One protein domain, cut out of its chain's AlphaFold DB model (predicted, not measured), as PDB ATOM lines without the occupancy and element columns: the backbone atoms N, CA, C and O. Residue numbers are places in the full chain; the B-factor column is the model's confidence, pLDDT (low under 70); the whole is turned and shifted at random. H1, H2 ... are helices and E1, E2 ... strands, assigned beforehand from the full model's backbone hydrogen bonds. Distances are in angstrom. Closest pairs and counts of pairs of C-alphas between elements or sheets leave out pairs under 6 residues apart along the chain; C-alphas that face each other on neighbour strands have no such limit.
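What this domain is: This is residues 209 to 287 of the 293 residues of an uncharacterized protein of Loktanella sp. D2R18 (UniProt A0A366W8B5). A twisted sheet of three antiparallel strands, E1, E2 and E5, lies at one end of an elongated model, and a thin arm runs from it to the other end, made of the short strand pair E3 and E4 with the small helix H1 at its far end. The long link after E4 returns from the arm to E5. The printed part has 79 residues, with five named strands and one named helix in the order E1, E2, E3, H1, E4, E5; the three-strand sheet has the order E2, E1, E5, and E3 and E4 form a second, antiparallel sheet. The class is mostly strand, though under half of the residues are in named elements. The whole is loose, with a radius of gyration of the C-alphas of 16.4 A and spans of 55 by 30 by 17 A.

Where its parts are: E1 is residues 209 to 216, 22.7 A long, and begins at C-alpha 209, (259.791, 313.985, 315.889). E2, residues 224 to 232, is 23.6 A long. E3 is residues 238 to 240. H1 is residues 244 to 249, 8.5 A long, and ends at C-alpha 249, (265.832, 333.370, 292.354). E4 is residues 258 to 260. E5, residues 273 to 280, is 22.3 A long and ends at C-alpha 280, (259.723, 320.153, 317.877).

How they stand to each other: E1 is the inner strand of its sheet, and E2 and E5 are the edge strands. E1 and E2 form a hairpin, antiparallel at 167 degrees between their directions; N 216 and O 224 are 2.8 A apart, within hydrogen-bond range. E1 and E5 are antiparallel at 158 degrees, with N 211 and O 277 within hydrogen-bond range at 2.9 A. After E5, residues 285 to 286 pair antiparallel with residues 278 to 279 of E5. E3 and E4 are antiparallel at 158 degrees, with N 240 and O 258 within hydrogen-bond range at 2.8 A; the C-alphas of Ile 239 and Phe 259 face each other at 4.8 A. E3 and E4 are apart from E1, E2 and E5. H1 is not on the three-strand sheet, and each O i to N i+4 pair in H1 is within hydrogen-bond range.

The domain as a whole: The two C-alphas farthest apart are those of Gly 221 and Ala 249, at 55.2 A. The printed part has no cut. The link from E4 to E5, residues 261 to 272, is long; those from E2 to E3 and from E3 to H1 are tight. The mean pLDDT of the printed part is 73.7, and 30 residues are under 70, among them residues 233 to 239 and 250 to 260.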
ATOM      1  N   ILE A 209     260.336 315.333 315.869       80.75
ATOM      2  CA  ILE A 209     259.791 313.985 315.889       80.75
ATOM      3  C   ILE A 209     258.511 314.027 315.069       80.75
ATOM      4  O   ILE A 209     257.628 314.844 315.326       80.75
ATOM      5  N   TYR A 210     258.424 313.160 314.069       81.44
ATOM      6  CA  TYR A 210     257.227 313.029 313.253       81.44
ATOM      7  C   TYR A 210     256.438 311.824 313.741       81.44
ATOM      8  O   TYR A 210     256.993 310.729 313.871       81.44
ATOM      9  N   SER A 211     255.154 312.040 314.021       86.00
ATOM     10  CA  SER A 211     254.224 310.985 314.406       86.00
ATOM     11  C   SER A 211     253.051 310.937 313.440       86.00
ATOM     12  O   SER A 211     252.467 311.972 313.154       86.00
ATOM     13  N   VAL A 212     252.692 309.754 312.952       85.06
ATOM     14  CA  VAL A 212     251.444 309.554 312.203       85.06
ATOM     15  C   VAL A 212     250.482 308.809 313.108       85.06
ATOM     16  O   VAL A 212     250.788 307.690 313.523       85.06
ATOM     17  N   VAL A 213     249.352 309.430 313.426       87.69
ATOM     18  CA  VAL A 213     248.312 308.864 314.287       87.69
ATOM     19  C   VAL A 213     247.077 308.601 313.440       87.69
ATOM     20  O   VAL A 213     246.579 309.488 312.760       87.69
ATOM     21  N   GLU A 214     246.607 307.363 313.467       89.19
ATOM     22  CA  GLU A 214     245.335 306.960 312.878       89.19
ATOM     23  C   GLU A 214     244.276 306.875 313.971       89.19
ATOM     24  O   GLU A 214     244.515 306.227 314.993       89.19
ATOM     25  N   THR A 215     243.109 307.458 313.733       87.94
ATOM     26  CA  THR A 215     241.963 307.432 314.645       87.94
ATOM     27  C   THR A 215     240.819 306.638 314.021       87.94
ATOM     28  O   THR A 215     240.529 306.768 312.831       87.94
ATOM     29  N   PHE A 216     240.191 305.801 314.843       87.31
ATOM     30  CA  PHE A 216     239.047 304.957 314.529       87.31
ATOM     31  C   PHE A 216     237.927 305.310 315.508       87.31
ATOM     32  O   PHE A 216     237.954 304.880 316.658       87.31
ATOM     33  N   GLU A 217     236.981 306.125 315.073       81.62
ATOM     34  CA  GLU A 217     235.845 306.606 315.858       81.62
ATOM     35  C   GLU A 217     234.699 305.580 315.887       81.62
ATOM     36  O   GLU A 217     233.939 305.540 316.852       81.62
ATOM     37  N   HIS A 218     234.615 304.695 314.884       71.56
ATOM     38  CA  HIS A 218     233.474 303.782 314.690       71.56
ATOM     39  C   HIS A 218     233.784 302.288 314.897       71.56
ATOM     40  O   HIS A 218     233.024 301.424 314.454       71.56
ATOM     41  N   VAL A 219     234.893 301.938 315.556       68.19
ATOM     42  CA  VAL A 219     235.232 300.531 315.840       68.19
ATOM     43  C   VAL A 219     234.587 300.098 317.157       68.19
ATOM     44  O   VAL A 219     234.956 300.610 318.205       68.19
ATOM     45  N   GLU A 220     233.635 299.157 317.079       66.94
ATOM     46  CA  GLU A 220     232.915 298.483 318.182       66.94
ATOM     47  C   GLU A 220     233.158 299.055 319.593       66.94
ATOM     48  O   GLU A 220     233.942 298.524 320.383       66.94
ATOM     49  N   GLY A 221     232.436 300.134 319.908       64.81
ATOM     50  CA  GLY A 221     232.186 300.595 321.274       64.81
ATOM     51  C   GLY A 221     233.173 301.599 321.863       64.81
ATOM     52  O   GLY A 221     232.760 302.323 322.761       64.81
ATOM     53  N   ASP A 222     234.405 301.708 321.352       69.00
ATOM     54  CA  ASP A 222     235.407 302.630 321.904       69.00
ATOM     55  C   ASP A 222     236.287 303.254 320.811       69.00
ATOM     56  O   ASP A 222     236.837 302.524 319.978       69.00
ATOM     57  N   PRO A 223     236.510 304.584 320.833       75.38
ATOM     58  CA  PRO A 223     237.437 305.229 319.919       75.38
ATOM     59  C   PRO A 223     238.851 304.683 320.133       75.38
ATOM     60  O   PRO A 223     239.379 304.668 321.249       75.38
ATOM     61  N   ARG A 224     239.492 304.237 319.052       83.00
ATOM     62  CA  ARG A 224     240.860 303.705 319.081       83.00
ATOM     63  C   ARG A 224     241.791 304.616 318.307       83.00
ATOM     64  O   ARG A 224     241.464 305.061 317.213       83.00
ATOM     65  N   ALA A 225     242.989 304.827 318.840       85.44
ATOM     66  CA  ALA A 225     244.074 305.480 318.122       85.44
ATOM     67  C   ALA A 225     245.240 304.505 317.933       85.44
ATOM     68  O   ALA A 225     245.567 303.719 318.825       85.44
ATOM     69  N   ARG A 226     245.889 304.557 316.769       85.62
ATOM     70  CA  ARG A 226     247.081 303.769 316.452       85.62
ATOM     71  C   ARG A 226     248.196 304.674 315.948       85.62
ATOM     72  O   ARG A 226     248.032 305.394 314.970       85.62
ATOM     73  N   LEU A 227     249.368 304.562 316.568       84.88
ATOM     74  CA  LEU A 227     250.590 305.213 316.108       84.88
ATOM     75  C   LEU A 227     251.212 304.396 314.970       84.88
ATOM     76  O   LEU A 227     251.627 303.254 315.164       84.88
ATOM     77  N   ARG A 228     251.248 304.967 313.768       81.44
ATOM     78  CA  ARG A 228     251.791 304.334 312.557       81.44
ATOM     79  C   ARG A 228     253.255 304.578 312.333       81.44
ATOM     80  O   ARG A 228     253.982 303.689 311.904       81.44
ATOM     81  N   LEU A 229     253.654 305.804 312.591       78.88
ATOM     82  CA  LEU A 229     255.017 306.255 312.460       78.88
ATOM     83  C   LEU A 229     255.320 307.035 313.721       78.88
ATOM     84  O   LEU A 229     254.504 307.847 314.141       78.88
ATOM     85  N   HIS A 230     256.481 306.788 314.303       83.12
ATOM     86  CA  HIS A 230     257.059 307.650 315.316       83.12
ATOM     87  C   HIS A 230     258.558 307.613 315.118       83.12
ATOM     88  O   HIS A 230     259.208 306.611 315.415       83.12
ATOM     89  N   ALA A 231     259.093 308.674 314.528       75.50
ATOM     90  CA  ALA A 231     260.496 308.708 314.179       75.50
ATOM     91  C   ALA A 231     261.097 310.078 314.510       75.50
ATOM     92  O   ALA A 231     260.642 311.097 313.974       75.50
ATOM     93  N   PRO A 232     262.123 310.126 315.379       75.56
ATOM     94  CA  PRO A 232     262.921 311.324 315.544       75.56
ATOM     95  C   PRO A 232     263.742 311.527 314.275       75.56
ATOM     96  O   PRO A 232     264.436 310.611 313.836       75.56
ATOM     97  N   ALA A 233     263.684 312.725 313.693       66.25
ATOM     98  CA  ALA A 233     264.545 313.099 312.577       66.25
ATOM     99  C   ALA A 233     264.473 312.133 311.367       66.25
ATOM    100  O   ALA A 233     265.472 311.961 310.665       66.25
ATOM    101  N   SER A 234     263.318 311.497 311.105       65.38
ATOM    102  CA  SER A 234     263.184 310.624 309.933       65.38
ATOM    103  C   SER A 234     263.451 311.408 308.658       65.38
ATOM    104  O   SER A 234     262.806 312.417 308.369       65.38
ATOM    105  N   LEU A 235     264.388 310.907 307.855       64.12
ATOM    106  CA  LEU A 235     264.563 311.430 306.512       64.12
ATOM    107  C   LEU A 235     263.309 311.097 305.686       64.12
ATOM    108  O   LEU A 235     262.777 309.988 305.798       64.12
ATOM    109  N   PRO A 236     262.801 312.047 304.891       66.69
ATOM    110  CA  PRO A 236     261.692 311.801 303.976       66.69
ATOM    111  C   PRO A 236     262.078 310.772 302.912       66.69
ATOM    112  O   PRO A 236     263.245 310.656 302.536       66.69
ATOM    113  N   SER A 237     261.082 310.075 302.369       69.88
ATOM    114  CA  SER A 237     261.260 309.212 301.196       69.88
ATOM    115  C   SER A 237     261.640 310.032 299.959       69.88
ATOM    116  O   SER A 237     262.466 309.601 299.159       69.88
ATOM    117  N   ARG A 238     261.053 311.226 299.806       65.75
ATOM    118  CA  ARG A 238     261.440 312.212 298.787       65.75
ATOM    119  C   ARG A 238     261.178 313.639 299.267       65.75
ATOM    120  O   ARG A 238     260.294 313.869 300.088       65.75
ATOM    121  N   ILE A 239     261.945 314.587 298.739       67.88
ATOM    122  CA  ILE A 239     261.758 316.024 298.969       67.88
ATOM    123  C   ILE A 239     261.373 316.655 297.638       67.88
ATOM    124  O   ILE A 239     262.091 316.492 296.652       67.88
ATOM    125  N   GLU A 240     260.259 317.371 297.615       71.62
ATOM    126  CA  GLU A 240     259.809 318.135 296.457       71.62
ATOM    127  C   GLU A 240     259.925 319.633 296.732       71.62
ATOM    128  O   GLU A 240     259.769 320.099 297.861       71.62
ATOM    129  N   PHE A 241     260.173 320.399 295.676       72.94
ATOM    130  CA  PHE A 241     260.339 321.845 295.740       72.94
ATOM    131  C   PHE A 241     259.352 322.498 294.764       72.94
ATOM    132  O   PHE A 241     259.733 322.832 293.640       72.94
ATOM    133  N   PRO A 242     258.070 322.654 295.146       69.56
ATOM    134  CA  PRO A 242     257.035 323.152 294.236       69.56
ATOM    135  C   PRO A 242     257.334 324.563 293.702       69.56
ATOM    136  O   PRO A 242     256.944 324.894 292.586       69.56
ATOM    137  N   PHE A 243     258.097 325.364 294.455       72.81
ATOM    138  CA  PHE A 243     258.487 326.731 294.097       72.81
ATOM    139  C   PHE A 243     259.993 326.887 293.841       72.81
ATOM    140  O   PHE A 243     260.534 327.983 293.956       72.81
ATOM    141  N   LEU A 244     260.682 325.805 293.451       76.00
ATOM    142  CA  LEU A 244     262.148 325.758 293.337       76.00
ATOM    143  C   LEU A 244     262.753 326.909 292.523       76.00
ATOM    144  O   LEU A 244     263.799 327.441 292.882       76.00
ATOM    145  N   ARG A 245     262.107 327.304 291.420       80.62
ATOM    146  CA  ARG A 245     262.563 328.424 290.582       80.62
ATOM    147  C   ARG A 245     262.610 329.729 291.368       80.62
ATOM    148  O   ARG A 245     263.610 330.440 291.317       80.62
ATOM    149  N   ASP A 246     261.514 330.040 292.042       78.56
ATOM    150  CA  ASP A 246     261.336 331.303 292.749       78.56
ATOM    151  C   ASP A 246     262.239 331.317 293.990       78.56
ATOM    152  O   ASP A 246     262.948 332.291 294.240       78.56
ATOM    153  N   ASP A 247     262.344 330.180 294.677       72.38
ATOM    154  CA  ASP A 247     263.272 329.961 295.783       72.38
ATOM    155  C   ASP A 247     264.742 330.152 295.375       72.38
ATOM    156  O   ASP A 247     265.514 330.802 296.087       72.38
ATOM    157  N   MET A 248     265.146 329.623 294.216       74.00
ATOM    158  CA  MET A 248     266.494 329.823 293.676       74.00
ATOM    159  C   MET A 248     266.739 331.276 293.272       74.00
ATOM    160  O   MET A 248     267.824 331.795 293.535       74.00
ATOM    161  N   ALA A 249     265.738 331.952 292.695       74.94
ATOM    162  CA  ALA A 249     265.832 333.370 292.354       74.94
ATOM    163  C   ALA A 249     266.084 334.247 293.592       74.94
ATOM    164  O   ALA A 249     266.906 335.162 293.570       74.94
ATOM    165  N   LEU A 250     265.432 333.904 294.703       68.25
ATOM    166  CA  LEU A 250     265.567 334.596 295.982       68.25
ATOM    167  C   LEU A 250     266.808 334.163 296.786       68.25
ATOM    168  O   LEU A 250     267.066 334.719 297.853       68.25
ATOM    169  N   GLY A 251     267.581 333.176 296.314       59.00
ATOM    170  CA  GLY A 251     268.718 332.609 297.053       59.00
ATOM    171  C   GLY A 251     268.307 331.853 298.325       59.00
ATOM    172  O   GLY A 251     269.101 331.705 299.258       59.00
ATOM    173  N   HIS A 252     267.057 331.391 298.382       55.09
ATOM    174  CA  HIS A 252     266.419 330.790 299.544       55.09
ATOM    175  C   HIS A 252     265.672 329.498 299.173       55.09
ATOM    176  O   HIS A 252     264.454 329.455 299.270       55.09
ATOM    177  N   VAL A 253     266.363 328.377 298.931       55.19
ATOM    178  CA  VAL A 253     265.708 327.038 298.861       55.19
ATOM    179  C   VAL A 253     265.177 326.551 300.226       55.19
ATOM    180  O   VAL A 253     264.877 325.386 300.450       55.19
ATOM    181  N   ARG A 254     265.062 327.446 301.212       47.22
ATOM    182  CA  ARG A 254     264.829 327.100 302.621       47.22
ATOM    183  C   ARG A 254     263.430 327.409 303.146       47.22
ATOM    184  O   ARG A 254     263.281 327.436 304.364       47.22
ATOM    185  N   ARG A 255     262.415 327.675 302.316       47.75
ATOM    186  CA  ARG A 255     261.111 328.095 302.870       47.75
ATOM    187  C   ARG A 255     259.940 327.169 302.605       47.75
ATOM    188  O   ARG A 255     259.096 327.086 303.492       47.75
ATOM    189  N   GLN A 256     259.889 326.442 301.492       53.09
ATOM    190  CA  GLN A 256     258.773 325.530 301.216       53.09
ATOM    191  C   GLN A 256     259.257 324.295 300.450       53.09
ATOM    192  O   GLN A 256     259.197 324.228 299.228       53.09
ATOM    193  N   ALA A 257     259.751 323.307 301.194       58.28
ATOM    194  CA  ALA A 257     259.979 321.968 300.672       58.28
ATOM    195  C   ALA A 257     258.849 321.056 301.158       58.28
ATOM    196  O   ALA A 257     258.490 321.087 302.338       58.28
ATOM    197  N   LEU A 258     258.289 320.258 300.254       67.75
ATOM    198  CA  LEU A 258     257.335 319.218 300.598       67.75
ATOM    199  C   LEU A 258     258.124 317.948 300.912       67.75
ATOM    200  O   LEU A 258     258.802 317.378 300.058       67.75
ATOM    201  N   PHE A 259     258.050 317.525 302.165       68.56
ATOM    202  CA  PHE A 259     258.677 316.306 302.643       68.56
ATOM    203  C   PHE A 259     257.649 315.184 302.552       68.56
ATOM    204  O   PHE A 259     256.603 315.247 303.195       68.56
ATOM    205  N   VAL A 260     257.926 314.177 301.731       69.00
ATOM    206  CA  VAL A 260     257.000 313.070 301.489       69.00
ATOM    207  C   VAL A 260     257.550 311.821 302.161       69.00
ATOM    208  O   VAL A 260     258.650 311.367 301.839       69.00
ATOM    209  N   TRP A 261     256.769 311.249 303.072       72.81
ATOM    210  CA  TRP A 261     257.008 309.930 303.652       72.81
ATOM    211  C   TRP A 261     255.963 308.967 303.110       72.81
ATOM    212  O   TRP A 261     254.765 309.229 303.199       72.81
ATOM    213  N   HIS A 262     256.408 307.844 302.556       71.06
ATOM    214  CA  HIS A 262     255.502 306.748 302.240       71.06
ATOM    215  C   HIS A 262     255.355 305.860 303.477       71.06
ATOM    216  O   HIS A 262     256.351 305.481 304.092       71.06
ATOM    217  N   TYR A 263     254.123 305.501 303.824       70.88
ATOM    218  CA  TYR A 263     253.835 304.442 304.786       70.88
ATOM    219  C   TYR A 263     252.845 303.467 304.153       70.88
ATOM    220  O   TYR A 263     252.045 303.845 303.298       70.88
ATOM    221  N   SER A 264     252.936 302.193 304.521       68.94
ATOM    222  CA  SER A 264     252.008 301.175 304.043       68.94
ATOM    223  C   SER A 264     250.737 301.176 304.889       68.94
ATOM    224  O   SER A 264     250.790 301.219 306.120       68.94
ATOM    225  N   THR A 265     249.585 301.079 304.230       66.12
ATOM    226  CA  THR A 265     248.325 300.733 304.887       66.12
ATOM    227  C   THR A 265     248.220 299.202 304.920       66.12
ATOM    228  O   THR A 265     248.183 298.562 303.870       66.12
ATOM    229  N   PRO A 266     248.252 298.550 306.095       65.06
ATOM    230  CA  PRO A 266     247.986 297.125 306.182       65.06
ATOM    231  C   PRO A 266     246.520 296.843 305.857       65.06
ATOM    232  O   PRO A 266     245.658 297.716 305.976       65.06
ATOM    233  N   TRP A 267     246.234 295.589 305.522       68.06
ATOM    234  CA  TRP A 267     244.864 295.105 305.411       68.06
ATOM    235  C   TRP A 267     244.116 295.243 306.742       68.06
ATOM    236  O   TRP A 267     244.602 294.825 307.793       68.06
ATOM    237  N   GLY A 268     242.939 295.862 306.686       72.50
ATOM    238  CA  GLY A 268     242.088 296.163 307.833       72.50
ATOM    239  C   GLY A 268     241.112 297.302 307.515       72.50
ATOM    240  O   GLY A 268     241.145 297.826 306.397       72.50
ATOM    241  N   PRO A 269     240.248 297.689 308.470       74.69
ATOM    242  CA  PRO A 269     239.389 298.855 308.302       74.69
ATOM    243  C   PRO A 269     240.244 300.110 308.082       74.69
ATOM    244  O   PRO A 269     241.295 300.273 308.713       74.69
ATOM    245  N   ALA A 270     239.804 300.971 307.164       80.00
ATOM    246  CA  ALA A 270     240.428 302.269 306.947       80.00
ATOM    247  C   ALA A 270     240.223 303.154 308.191       80.00
ATOM    248  O   ALA A 270     239.165 303.060 308.816       80.00
ATOM    249  N   PRO A 271     241.218 303.968 308.580       82.62
ATOM    250  CA  PRO A 271     241.029 304.937 309.651       82.62
ATOM    251  C   PRO A 271     240.004 305.995 309.238       82.62
ATOM    252  O   PRO A 271     239.958 306.385 308.072       82.62
ATOM    253  N   ASP A 272     239.230 306.484 310.205       85.06
ATOM    254  CA  ASP A 272     238.330 307.624 310.004       85.06
ATOM    255  C   ASP A 272     239.144 308.910 309.793       85.06
ATOM    256  O   ASP A 272     238.784 309.771 308.990       85.06
ATOM    257  N   ARG A 273     240.291 309.015 310.480       85.25
ATOM    258  CA  ARG A 273     241.205 310.156 310.380       85.25
ATOM    259  C   ARG A 273     242.663 309.726 310.483       85.25
ATOM    260  O   ARG A 273     243.002 308.854 311.280       85.25
ATOM    261  N   THR A 274     243.531 310.389 309.722       83.31
ATOM    262  CA  THR A 274     244.985 310.227 309.822       83.31
ATOM    263  C   THR A 274     245.646 311.585 309.982       83.31
ATOM    264  O   THR A 274     245.603 312.406 309.068       83.31
ATOM    265  N   ASP A 275     246.319 311.784 311.111       83.94
ATOM    266  CA  ASP A 275     247.008 313.025 311.447       83.94
ATOM    267  C   ASP A 275     248.526 312.836 311.378       83.94
ATOM    268  O   ASP A 275     249.080 311.893 311.950       83.94
ATOM    269  N   LEU A 276     249.218 313.763 310.710       81.25
ATOM    270  CA  LEU A 276     250.673 313.893 310.788       81.25
ATOM    271  C   LEU A 276     251.018 314.981 311.805       81.25
ATOM    272  O   LEU A 276     250.830 316.168 311.556       81.25
ATOM    273  N   LEU A 277     251.577 314.568 312.932       84.69
ATOM    274  CA  LEU A 277     252.033 315.446 313.996       84.69
ATOM    275  C   LEU A 277     253.527 315.703 313.839       84.69
ATOM    276  O   LEU A 277     254.333 314.770 313.766       84.69
ATOM    277  N   LYS A 278     253.907 316.978 313.850       82.56
ATOM    278  CA  LYS A 278     255.301 317.394 313.975       82.56
ATOM    279  C   LYS A 278     255.525 317.945 315.377       82.56
ATOM    280  O   LYS A 278     254.954 318.968 315.747       82.56
ATOM    281  N   LEU A 279     256.387 317.274 316.127       82.00
ATOM    282  CA  LEU A 279     256.829 317.673 317.458       82.00
ATOM    283  C   LEU A 279     258.211 318.307 317.331       82.00
ATOM    284  O   LEU A 279     259.107 317.701 316.747       82.00
ATOM    285  N   ASP A 280     258.409 319.515 317.839       79.31
ATOM    286  CA  ASP A 280     259.723 320.153 317.877       79.31
ATOM    287  C   ASP A 280     260.566 319.704 319.088       79.31
ATOM    288  O   ASP A 280     260.107 318.998 319.987       79.31
ATOM    289  N   ARG A 281     261.835 320.131 319.126       67.06
ATOM    290  CA  ARG A 281     262.773 319.840 320.227       67.06
ATOM    291  C   ARG A 281     262.348 320.366 321.604       67.06
ATOM    292  O   ARG A 281     262.935 319.954 322.598       67.06
ATOM    293  N   SER A 282     261.414 321.312 321.665       74.81
ATOM    294  CA  SER A 282     260.856 321.847 322.912       74.81
ATOM    295  C   SER A 282     259.592 321.109 323.357       74.81
ATOM    296  O   SER A 282     259.017 321.471 324.379       74.81
ATOM    297  N   GLY A 283     259.167 320.076 322.620       70.94
ATOM    298  CA  GLY A 283     257.908 319.374 322.865       70.94
ATOM    299  C   GLY A 283     256.684 320.131 322.342       70.94
ATOM    300  O   GLY A 283     255.559 319.713 322.598       70.94
ATOM    301  N   GLY A 284     256.886 321.223 321.600       76.69
ATOM    302  CA  GLY A 284     255.824 321.936 320.907       76.69
ATOM    303  C   GLY A 284     255.287 321.079 319.768       76.69
ATOM    304  O   GLY A 284     256.038 320.680 318.875       76.69
ATOM    305  N   ALA A 285     253.993 320.779 319.803       76.00
ATOM    306  CA  ALA A 285     253.301 320.099 318.720       76.00
ATOM    307  C   ALA A 285     252.642 321.139 317.814       76.00
ATOM    308  O   ALA A 285     251.913 322.007 318.289       76.00
ATOM    309  N   GLN A 286     252.867 321.033 316.508       69.38
ATOM    310  CA  GLN A 286     251.958 321.637 315.538       69.38
ATOM    311  C   GLN A 286     250.854 320.616 315.284       69.38
ATOM    312  O   GLN A 286     251.102 319.578 314.667       69.38
ATOM    313  N   LEU A 287     249.675 320.883 315.841       68.94
ATOM    314  CA  LEU A 287     248.466 320.144 315.504       68.94
ATOM    315  C   LEU A 287     247.940 320.670 314.161       68.94
ATOM    316  O   LEU A 287     248.183 321.839 313.845       68.94
TER     317      LEU A 287